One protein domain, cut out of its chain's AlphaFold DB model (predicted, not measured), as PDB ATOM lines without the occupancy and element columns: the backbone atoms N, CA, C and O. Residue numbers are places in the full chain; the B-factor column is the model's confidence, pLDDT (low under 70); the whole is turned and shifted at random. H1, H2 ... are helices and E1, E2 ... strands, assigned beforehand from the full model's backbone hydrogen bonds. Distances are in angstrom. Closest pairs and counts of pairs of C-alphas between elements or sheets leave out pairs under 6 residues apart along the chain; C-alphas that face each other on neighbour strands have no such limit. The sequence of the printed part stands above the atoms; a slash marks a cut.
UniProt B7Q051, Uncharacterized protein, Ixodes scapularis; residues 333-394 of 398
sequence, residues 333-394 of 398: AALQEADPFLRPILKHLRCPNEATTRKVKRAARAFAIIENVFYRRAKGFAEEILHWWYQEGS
ATOM      1  N   ALA A 333       3.212  -6.865  -1.538       90.75
ATOM      2  CA  ALA A 333       3.202  -8.256  -1.098       90.75
ATOM      3  C   ALA A 333       4.609  -8.882  -1.109       90.75
ATOM      4  O   ALA A 333       4.953  -9.618  -0.189       90.75
ATOM      5  N   ALA A 334       5.449  -8.554  -2.096       92.12
ATOM      6  CA  ALA A 334       6.834  -9.018  -2.165       92.12
ATOM      7  C   ALA A 334       7.691  -8.426  -1.035       92.12
ATOM      8  O   ALA A 334       8.468  -9.154  -0.415       92.12
ATOM      9  N   LEU A 335       7.504  -7.142  -0.705       91.44
ATOM     10  CA  LEU A 335       8.181  -6.504   0.434       91.44
ATOM     11  C   LEU A 335       7.773  -7.148   1.766       91.44
ATOM     12  O   LEU A 335       8.621  -7.437   2.609       91.44
ATOM     13  N   GLN A 336       6.482  -7.433   1.942       94.00
ATOM     14  CA  GLN A 336       5.966  -8.107   3.135       94.00
ATOM     15  C   GLN A 336       6.436  -9.566   3.234       94.00
ATOM     16  O   GLN A 336       6.666 -10.071   4.332       94.00
ATOM     17  N   GLU A 337       6.599 -10.252   2.103       94.31
ATOM     18  CA  GLU A 337       7.086 -11.634   2.043       94.31
ATOM     19  C   GLU A 337       8.604 -11.739   2.273       94.31
ATOM     20  O   GLU A 337       9.080 -12.745   2.815       94.31
ATOM     21  N   ALA A 338       9.351 -10.686   1.932       93.50
ATOM     22  CA  ALA A 338      10.774 -10.552   2.226       93.50
ATOM     23  C   ALA A 338      11.061 -10.258   3.713       93.50
ATOM     24  O   ALA A 338      12.139 -10.609   4.199       93.50
ATOM     25  N   ASP A 339      10.114  -9.667   4.449       93.88
ATOM     26  CA  ASP A 339      10.275  -9.325   5.867       93.88
ATOM     27  C   ASP A 339      10.379 -10.599   6.753       93.88
ATOM     28  O   ASP A 339       9.424 -11.385   6.850       93.88
ATOM     29  N   PRO A 340      11.515 -10.824   7.457       94.19
ATOM     30  CA  PRO A 340      11.729 -12.015   8.284       94.19
ATOM     31  C   PRO A 340      10.739 -12.173   9.446       94.19
ATOM     32  O   PRO A 340      10.488 -13.298   9.891       94.19
ATOM     33  N   PHE A 341      10.192 -11.071   9.961       93.94
ATOM     34  CA  PHE A 341       9.217 -11.068  11.047       93.94
ATOM     35  C   PHE A 341       7.809 -11.393  10.540       93.94
ATOM     36  O   PHE A 341       7.086 -12.159  11.188       93.94
ATOM     37  N   LEU A 342       7.421 -10.853   9.382       95.06
ATOM     38  CA  LEU A 342       6.093 -11.076   8.800       95.06
ATOM     39  C   LEU A 342       5.970 -12.446   8.136       95.06
ATOM     40  O   LEU A 342       4.906 -13.065   8.214       95.06
ATOM     41  N   ARG A 343       7.049 -12.972   7.556       96.12
ATOM     42  CA  ARG A 343       7.045 -14.229   6.796       96.12
ATOM     43  C   ARG A 343       6.434 -15.431   7.543       96.12
ATOM     44  O   ARG A 343       5.590 -16.110   6.957       96.12
ATOM     45  N   PRO A 344       6.748 -15.712   8.826       97.12
ATOM     46  CA  PRO A 344       6.091 -16.790   9.572       97.12
ATOM     47  C   PRO A 344       4.593 -16.549   9.804       97.12
ATOM     48  O   PRO A 344       3.817 -17.503   9.860       97.12
ATOM     49  N   ILE A 345       4.183 -15.286   9.958       96.69
ATOM     50  CA  ILE A 345       2.786 -14.898  10.185       96.69
ATOM     51  C   ILE A 345       1.989 -15.043   8.887       96.69
ATOM     52  O   ILE A 345       0.931 -15.671   8.893       96.69
ATOM     53  N   LEU A 346       2.535 -14.548   7.774       96.56
ATOM     54  CA  LEU A 346       2.008 -14.725   6.422       96.56
ATOM     55  C   LEU A 346       1.834 -16.204   6.076       96.56
ATOM     56  O   LEU A 346       0.754 -16.611   5.649       96.56
ATOM     57  N   LYS A 347       2.859 -17.026   6.339       97.38
ATOM     58  CA  LYS A 347       2.793 -18.479   6.132       97.38
ATOM     59  C   LYS A 347       1.641 -19.106   6.919       97.38
ATOM     60  O   LYS A 347       0.879 -19.896   6.372       97.38
ATOM     61  N   HIS A 348       1.472 -18.713   8.183       97.75
ATOM     62  CA  HIS A 348       0.388 -19.228   9.018       97.75
ATOM     63  C   HIS A 348      -1.004 -18.786   8.544       97.75
ATOM     64  O   HIS A 348      -1.930 -19.589   8.593       97.75
ATOM     65  N   LEU A 349      -1.166 -17.540   8.090       96.00
ATOM     66  CA  LEU A 349      -2.450 -17.054   7.579       96.00
ATOM     67  C   LEU A 349      -2.830 -17.704   6.240       96.00
ATOM     68  O   LEU A 349      -4.005 -17.987   6.033       96.00
ATOM     69  N   ARG A 350      -1.855 -17.981   5.361       96.62
ATOM     70  CA  ARG A 350      -2.081 -18.708   4.097       96.62
ATOM     71  C   ARG A 350      -2.354 -20.202   4.326       96.62
ATOM     72  O   ARG A 350      -3.155 -20.795   3.613       96.62
ATOM     73  N   CYS A 351      -1.714 -20.815   5.326       96.94
ATOM     74  CA  CYS A 351      -1.855 -22.239   5.645       96.94
ATOM     75  C   CYS A 351      -2.106 -22.466   7.153       96.94
ATOM     76  O   CYS A 351      -1.193 -22.861   7.887       96.94
ATOM     77  N   PRO A 352      -3.348 -22.275   7.647       95.94
ATOM     78  CA  PRO A 352      -3.659 -22.340   9.083       95.94
ATOM     79  C   PRO A 352      -3.378 -23.700   9.735       95.94
ATOM     80  O   PRO A 352      -3.085 -23.769  10.932       95.94
ATOM     81  N   ASN A 353      -3.449 -24.768   8.936       95.69
ATOM     82  CA  ASN A 353      -3.261 -26.152   9.369       95.69
ATOM     83  C   ASN A 353      -1.785 -26.544   9.529       95.69
ATOM     84  O   ASN A 353      -1.493 -27.569  10.144       95.69
ATOM     85  N   GLU A 354      -0.847 -25.749   9.005       96.56
ATOM     86  CA  GLU A 354       0.576 -26.040   9.148       96.56
ATOM     87  C   GLU A 354       1.021 -25.882  10.612       96.56
ATOM     88  O   GLU A 354       0.598 -24.972  11.338       96.56
ATOM     89  N   ALA A 355       1.889 -26.785  11.073       96.19
ATOM     90  CA  ALA A 355       2.414 -26.749  12.428       96.19
ATOM     91  C   ALA A 355       3.283 -25.495  12.637       96.19
ATOM     92  O   ALA A 355       4.413 -25.403  12.166       96.19
ATOM     93  N   THR A 356       2.757 -24.522  13.381       96.50
ATOM     94  CA  THR A 356       3.452 -23.274  13.721       96.50
ATOM     95  C   THR A 356       3.532 -23.064  15.229       96.50
ATOM     96  O   THR A 356       2.753 -23.614  16.015       96.50
ATOM     97  N   THR A 357       4.491 -22.245  15.665       96.62
ATOM     98  CA  THR A 357       4.656 -21.939  17.090       96.62
ATOM     99  C   THR A 357       3.462 -21.148  17.631       96.62
ATOM    100  O   THR A 357       2.873 -20.305  16.953       96.62
ATOM    101  N   ARG A 358       3.130 -21.343  18.915       95.06
ATOM    102  CA  ARG A 358       2.035 -20.615  19.588       95.06
ATOM    103  C   ARG A 358       2.197 -19.087  19.525       95.06
ATOM    104  O   ARG A 358       1.199 -18.370  19.534       95.06
ATOM    105  N   LYS A 359       3.441 -18.591  19.454       94.25
ATOM    106  CA  LYS A 359       3.757 -17.161  19.323       94.25
ATOM    107  C   LYS A 359       3.270 -16.607  17.981       94.25
ATOM    108  O   LYS A 359       2.598 -15.580  17.978       94.25
ATOM    109  N   VAL A 360       3.520 -17.323  16.882       96.00
ATOM    110  CA  VAL A 360       3.058 -16.949  15.534       96.00
ATOM    111  C   VAL A 360       1.533 -16.955  15.466       96.00
ATOM    112  O   VAL A 360       0.947 -15.960  15.052       96.00
ATOM    113  N   LYS A 361       0.876 -18.000  15.991       95.88
ATOM    114  CA  LYS A 361      -0.598 -18.065  16.046       95.88
ATOM    115  C   LYS A 361      -1.218 -16.888  16.801       95.88
ATOM    116  O   LYS A 361      -2.279 -16.400  16.429       95.88
ATOM    117  N   ARG A 362      -0.580 -16.431  17.886       92.00
ATOM    118  CA  ARG A 362      -1.048 -15.267  18.655       92.00
ATOM    119  C   ARG A 362      -0.841 -13.964  17.884       92.00
ATOM    120  O   ARG A 362      -1.754 -13.147  17.877       92.00
ATOM    121  N   ALA A 363       0.321 -13.782  17.258       91.69
ATOM    122  CA  ALA A 363       0.620 -12.590  16.466       91.69
ATOM    123  C   ALA A 363      -0.322 -12.466  15.258       91.69
ATOM    124  O   ALA A 363      -0.884 -11.398  15.042       91.69
ATOM    125  N   ALA A 364      -0.589 -13.573  14.557       95.56
ATOM    126  CA  ALA A 364      -1.466 -13.632  13.386       95.56
ATOM    127  C   ALA A 364      -2.886 -13.100  13.627       95.56
ATOM    128  O   ALA A 364      -3.510 -12.582  12.709       95.56
ATOM    129  N   ARG A 365      -3.389 -13.155  14.869       93.00
ATOM    130  CA  ARG A 365      -4.718 -12.627  15.229       93.00
ATOM    131  C   ARG A 365      -4.860 -11.126  14.990       93.00
ATOM    132  O   ARG A 365      -5.973 -10.651  14.810       93.00
ATOM    133  N   ALA A 366      -3.755 -10.387  15.027       91.19
ATOM    134  CA  ALA A 366      -3.753  -8.947  14.809       91.19
ATOM    135  C   ALA A 366      -3.744  -8.569  13.321       91.19
ATOM    136  O   ALA A 366      -3.689  -7.381  13.020       91.19
ATOM    137  N   PHE A 367      -3.785  -9.538  12.402       93.94
ATOM    138  CA  PHE A 367      -3.605  -9.295  10.977       93.94
ATOM    139  C   PHE A 367      -4.673  -9.991  10.120       93.94
ATOM    140  O   PHE A 367      -5.425 -10.853  10.591       93.94
ATOM    141  N   ALA A 368      -4.779  -9.567   8.867       93.31
ATOM    142  CA  ALA A 368      -5.619 -10.151   7.829       93.31
ATOM    143  C   ALA A 368      -4.893 -10.061   6.479       93.31
ATOM    144  O   ALA A 368      -4.095  -9.150   6.273       93.31
ATOM    145  N   ILE A 369      -5.160 -11.005   5.576       94.56
ATOM    146  CA  ILE A 369      -4.680 -10.945   4.191       94.56
ATOM    147  C   ILE A 369      -5.874 -10.579   3.314       94.56
ATOM    148  O   ILE A 369      -6.896 -11.260   3.374       94.56
ATOM    149  N   ILE A 370      -5.739  -9.520   2.521       89.75
ATOM    150  CA  ILE A 370      -6.725  -9.079   1.529       89.75
ATOM    151  C   ILE A 370      -5.950  -8.890   0.226       89.75
ATOM    152  O   ILE A 370      -4.959  -8.168   0.212       89.75
ATOM    153  N   GLU A 371      -6.344  -9.597  -0.838       90.19
ATOM    154  CA  GLU A 371      -5.695  -9.502  -2.161       90.19
ATOM    155  C   GLU A 371      -4.166  -9.710  -2.117       90.19
ATOM    156  O   GLU A 371      -3.394  -8.981  -2.726       90.19
ATOM    157  N   ASN A 372      -3.712 -10.714  -1.358       89.31
ATOM    158  CA  ASN A 372      -2.294 -11.019  -1.099       89.31
ATOM    159  C   ASN A 372      -1.494  -9.949  -0.339       89.31
ATOM    160  O   ASN A 372      -0.316 -10.180  -0.062       89.31
ATOM    161  N   VAL A 373      -2.122  -8.852   0.078       90.69
ATOM    162  CA  VAL A 373      -1.510  -7.821   0.918       90.69
ATOM    163  C   VAL A 373      -1.893  -8.048   2.380       90.69
ATOM    164  O   VAL A 373      -3.025  -8.400   2.720       90.69
ATOM    165  N   PHE A 374      -0.918  -7.891   3.266       91.69
ATOM    166  CA  PHE A 374      -1.037  -8.088   4.703       91.69
ATOM    167  C   PHE A 374      -1.411  -6.782   5.403       91.69
ATOM    168  O   PHE A 374      -0.678  -5.797   5.339       91.69
ATOM    169  N   TYR A 375      -2.536  -6.798   6.111       90.25
ATOM    170  CA  TYR A 375      -3.078  -5.649   6.829       90.25
ATOM    171  C   TYR A 375      -3.106  -5.914   8.328       90.25
ATOM    172  O   TYR A 375      -3.457  -7.012   8.776       90.25
ATOM    173  N   ARG A 376      -2.799  -4.897   9.133       88.88
ATOM    174  CA  ARG A 376      -3.020  -4.939  10.584       88.88
ATOM    175  C   ARG A 376      -4.473  -4.591  10.901       88.88
ATOM    176  O   ARG A 376      -4.976  -3.549  10.504       88.88
ATOM    177  N   ARG A 377      -5.144  -5.442  11.675       85.50
ATOM    178  CA  ARG A 377      -6.493  -5.169  12.184       85.50
ATOM    179  C   ARG A 377      -6.443  -3.991  13.156       85.50
ATOM    180  O   ARG A 377      -5.609  -3.970  14.065       85.50
ATOM    181  N   ALA A 378      -7.365  -3.045  13.000       79.56
ATOM    182  CA  ALA A 378      -7.539  -1.957  13.953       79.56
ATOM    183  C   ALA A 378      -7.885  -2.509  15.349       79.56
ATOM    184  O   ALA A 378      -8.619  -3.493  15.498       79.56
ATOM    185  N   LYS A 379      -7.335  -1.881  16.394       71.44
ATOM    186  CA  LYS A 379      -7.595  -2.257  17.789       71.44
ATOM    187  C   LYS A 379      -9.075  -1.984  18.097       71.44
ATOM    188  O   LYS A 379      -9.479  -0.831  18.121       71.44
ATOM    189  N   GLY A 380      -9.861  -3.045  18.290       66.06
ATOM    190  CA  GLY A 380     -11.320  -2.988  18.494       66.06
ATOM    191  C   GLY A 380     -12.118  -3.845  17.503       66.06
ATOM    192  O   GLY A 380     -13.140  -4.405  17.870       66.06
ATOM    193  N   PHE A 381     -11.591  -4.083  16.296       56.25
ATOM    194  CA  PHE A 381     -12.279  -4.872  15.257       56.25
ATOM    195  C   PHE A 381     -12.238  -6.396  15.497       56.25
ATOM    196  O   PHE A 381     -12.944  -7.176  14.862       56.25
ATOM    197  N   ALA A 382     -11.363  -6.853  16.401       52.84
ATOM    198  CA  ALA A 382     -11.180  -8.275  16.697       52.84
ATOM    199  C   ALA A 382     -12.347  -8.890  17.492       52.84
ATOM    200  O   ALA A 382     -12.518 -10.108  17.452       52.84
ATOM    201  N   GLU A 383     -13.132  -8.074  18.201       54.31
ATOM    202  CA  GLU A 383     -14.268  -8.549  18.999       54.31
ATOM    203  C   GLU A 383     -15.539  -8.722  18.149       54.31
ATOM    204  O   GLU A 383     -16.293  -9.661  18.388       54.31
ATOM    205  N   GLU A 384     -15.725  -7.932  17.084       50.91
ATOM    206  CA  GLU A 384     -16.912  -8.033  16.217       50.91
ATOM    207  C   GLU A 384     -16.896  -9.260  15.289       50.91
ATOM    208  O   GLU A 384     -17.931  -9.885  15.074       50.91
ATOM    209  N   ILE A 385     -15.736  -9.692  14.779       51.88
ATOM    210  CA  ILE A 385     -15.686 -10.820  13.823       51.88
ATOM    211  C   ILE A 385     -15.776 -12.194  14.510       51.88
ATOM    212  O   ILE A 385     -16.263 -13.151  13.905       51.88
ATOM    213  N   LEU A 386     -15.383 -12.313  15.786       49.28
ATOM    214  CA  LEU A 386     -15.643 -13.540  16.557       49.28
ATOM    215  C   LEU A 386     -17.148 -13.802  16.721       49.28
ATOM    216  O   LEU A 386     -17.540 -14.959  16.841       49.28
ATOM    217  N   HIS A 387     -17.976 -12.753  16.664       47.09
ATOM    218  CA  HIS A 387     -19.431 -12.873  16.641       47.09
ATOM    219  C   HIS A 387     -19.950 -13.342  15.269       47.09
ATOM    220  O   HIS A 387     -20.804 -14.224  15.205       47.09
ATOM    221  N   TRP A 388     -19.377 -12.832  14.171       42.91
ATOM    222  CA  TRP A 388     -19.769 -13.201  12.802       42.91
ATOM    223  C   TRP A 388     -19.446 -14.657  12.441       42.91
ATOM    224  O   TRP A 388     -20.318 -15.374  11.954       42.91
ATOM    225  N   TRP A 389     -18.246 -15.150  12.769       46.69
ATOM    226  CA  TRP A 389     -17.882 -16.550  12.488       46.69
ATOM    227  C   TRP A 389     -18.679 -17.566  13.320       46.69
ATOM    228  O   TRP A 389     -18.834 -18.711  12.902       46.69
ATOM    229  N   TYR A 390     -19.205 -17.167  14.485       49.62
ATOM    230  CA  TYR A 390     -20.087 -18.023  15.283       49.62
ATOM    231  C   TYR A 390     -21.530 -18.045  14.760       49.62
ATOM    232  O   TYR A 390     -22.212 -19.052  14.937       49.62
ATOM    233  N   GLN A 391     -21.995 -16.975  14.107       46.47
ATOM    234  CA  GLN A 391     -23.343 -16.925  13.536       46.47
ATOM    235  C   GLN A 391     -23.435 -17.658  12.191       46.47
ATOM    236  O   GLN A 391     -24.355 -18.458  12.020       46.47
ATOM    237  N   GLU A 392     -22.463 -17.503  11.290       46.78
ATOM    238  CA  GLU A 392     -22.500 -18.181   9.980       46.78
ATOM    239  C   GLU A 392     -22.255 -19.699  10.066       46.78
ATOM    240  O   GLU A 392     -22.747 -20.453   9.234       46.78
ATOM    241  N   GLY A 393     -21.595 -20.193  11.122       44.62
ATOM    242  CA  GLY A 393     -21.380 -21.632  11.338       44.62
ATOM    243  C   GLY A 393     -22.577 -22.408  11.910       44.62
ATOM    244  O   GLY A 393     -22.479 -23.623  12.087       44.62
ATOM    245  N   SER A 394     -23.689 -21.737  12.232       47.53
ATOM    246  CA  SER A 394     -24.872 -22.359  12.860       47.53
ATOM    247  C   SER A 394     -26.111 -22.439  11.956       47.53
ATOM    248  O   SER A 394     -27.132 -22.976  12.379       47.53
TER     249      SER A 394
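This is residues 333 to 394 of the 398 residues of an uncharacterized protein of Ixodes scapularis (UniProt B7Q051). Three short helices, H1, H2 and H3, and a small hairpin of two strands, E1 and E2, make a small body, and a fourth helix, H4, runs away from it as an arm. Residues 383 to 394, of which 383 to 392 belong to H4, stick out free of the body. The printed part has 62 residues with four named helices and two named strands, in the order H1, H2, H3, E1, E2, H4; the sheet, E1 - E2, is antiparallel, and the class is mostly helix. The whole is elongated, spanning 38 by 24 by 20 A, and only just compact, close to loose, with a radius of gyration of the C-alphas of 12.6 A.

H1, residues 333 to 338, and H2, residues 343 to 350, touch only at the corner by their tight link, and only just, with 3 pairs of C-alphas within 8 A; the closest are those of Glu 337 and Arg 343, 5.4 A apart. They run opposite ways at a steep tilt of 44 degrees. H2 touches H3, residues 358 to 364, about perpendicular at 75 degrees, and their closest C-alphas are those of Ile 345 and Ala 364, 5.5 A apart. A tight link joins H3 to E1, residues 367 to 370, which forms a hairpin with E2, residues 373 to 376. These antiparallel neighbours stand at 148 degrees between their directions; N 368 and O 375, 2.9 A apart, and N 375 and O 368, 2.8 A apart, are within hydrogen-bond range. The closest C-alphas of H1 and E2 are those of Ala 333 and Val 373, 5.1 A apart, and those of H2 and E1 are Leu 349 and Ile 369, 7.3 A apart. H4, residues 381 to 392, touches no helix and is apart from E1. In H1, H2 and H3 every O i to N i+4 pair is within hydrogen-bond range; in H4 4 of 8 are.

H1 begins at C-alpha 333, (3.202, -8.256, -1.098). From first to last C-alpha H2 measures 10.5 A and H3 10.0 A. E1 begins at C-alpha 367, (-3.605, -9.295, 10.977). H4 measures 17.6 A and ends at C-alpha 392, (-22.500, -18.181, 9.980).

The two C-alphas farthest apart are those of Ala 338 and Ser 394, 39.0 A. Without the free stretch the body has 50 residues and spans 27 by 25 by 17 A. The printed part has no cut and no long link. The mean pLDDT of the printed part is 82.7; residues 380 to 394 are under 70.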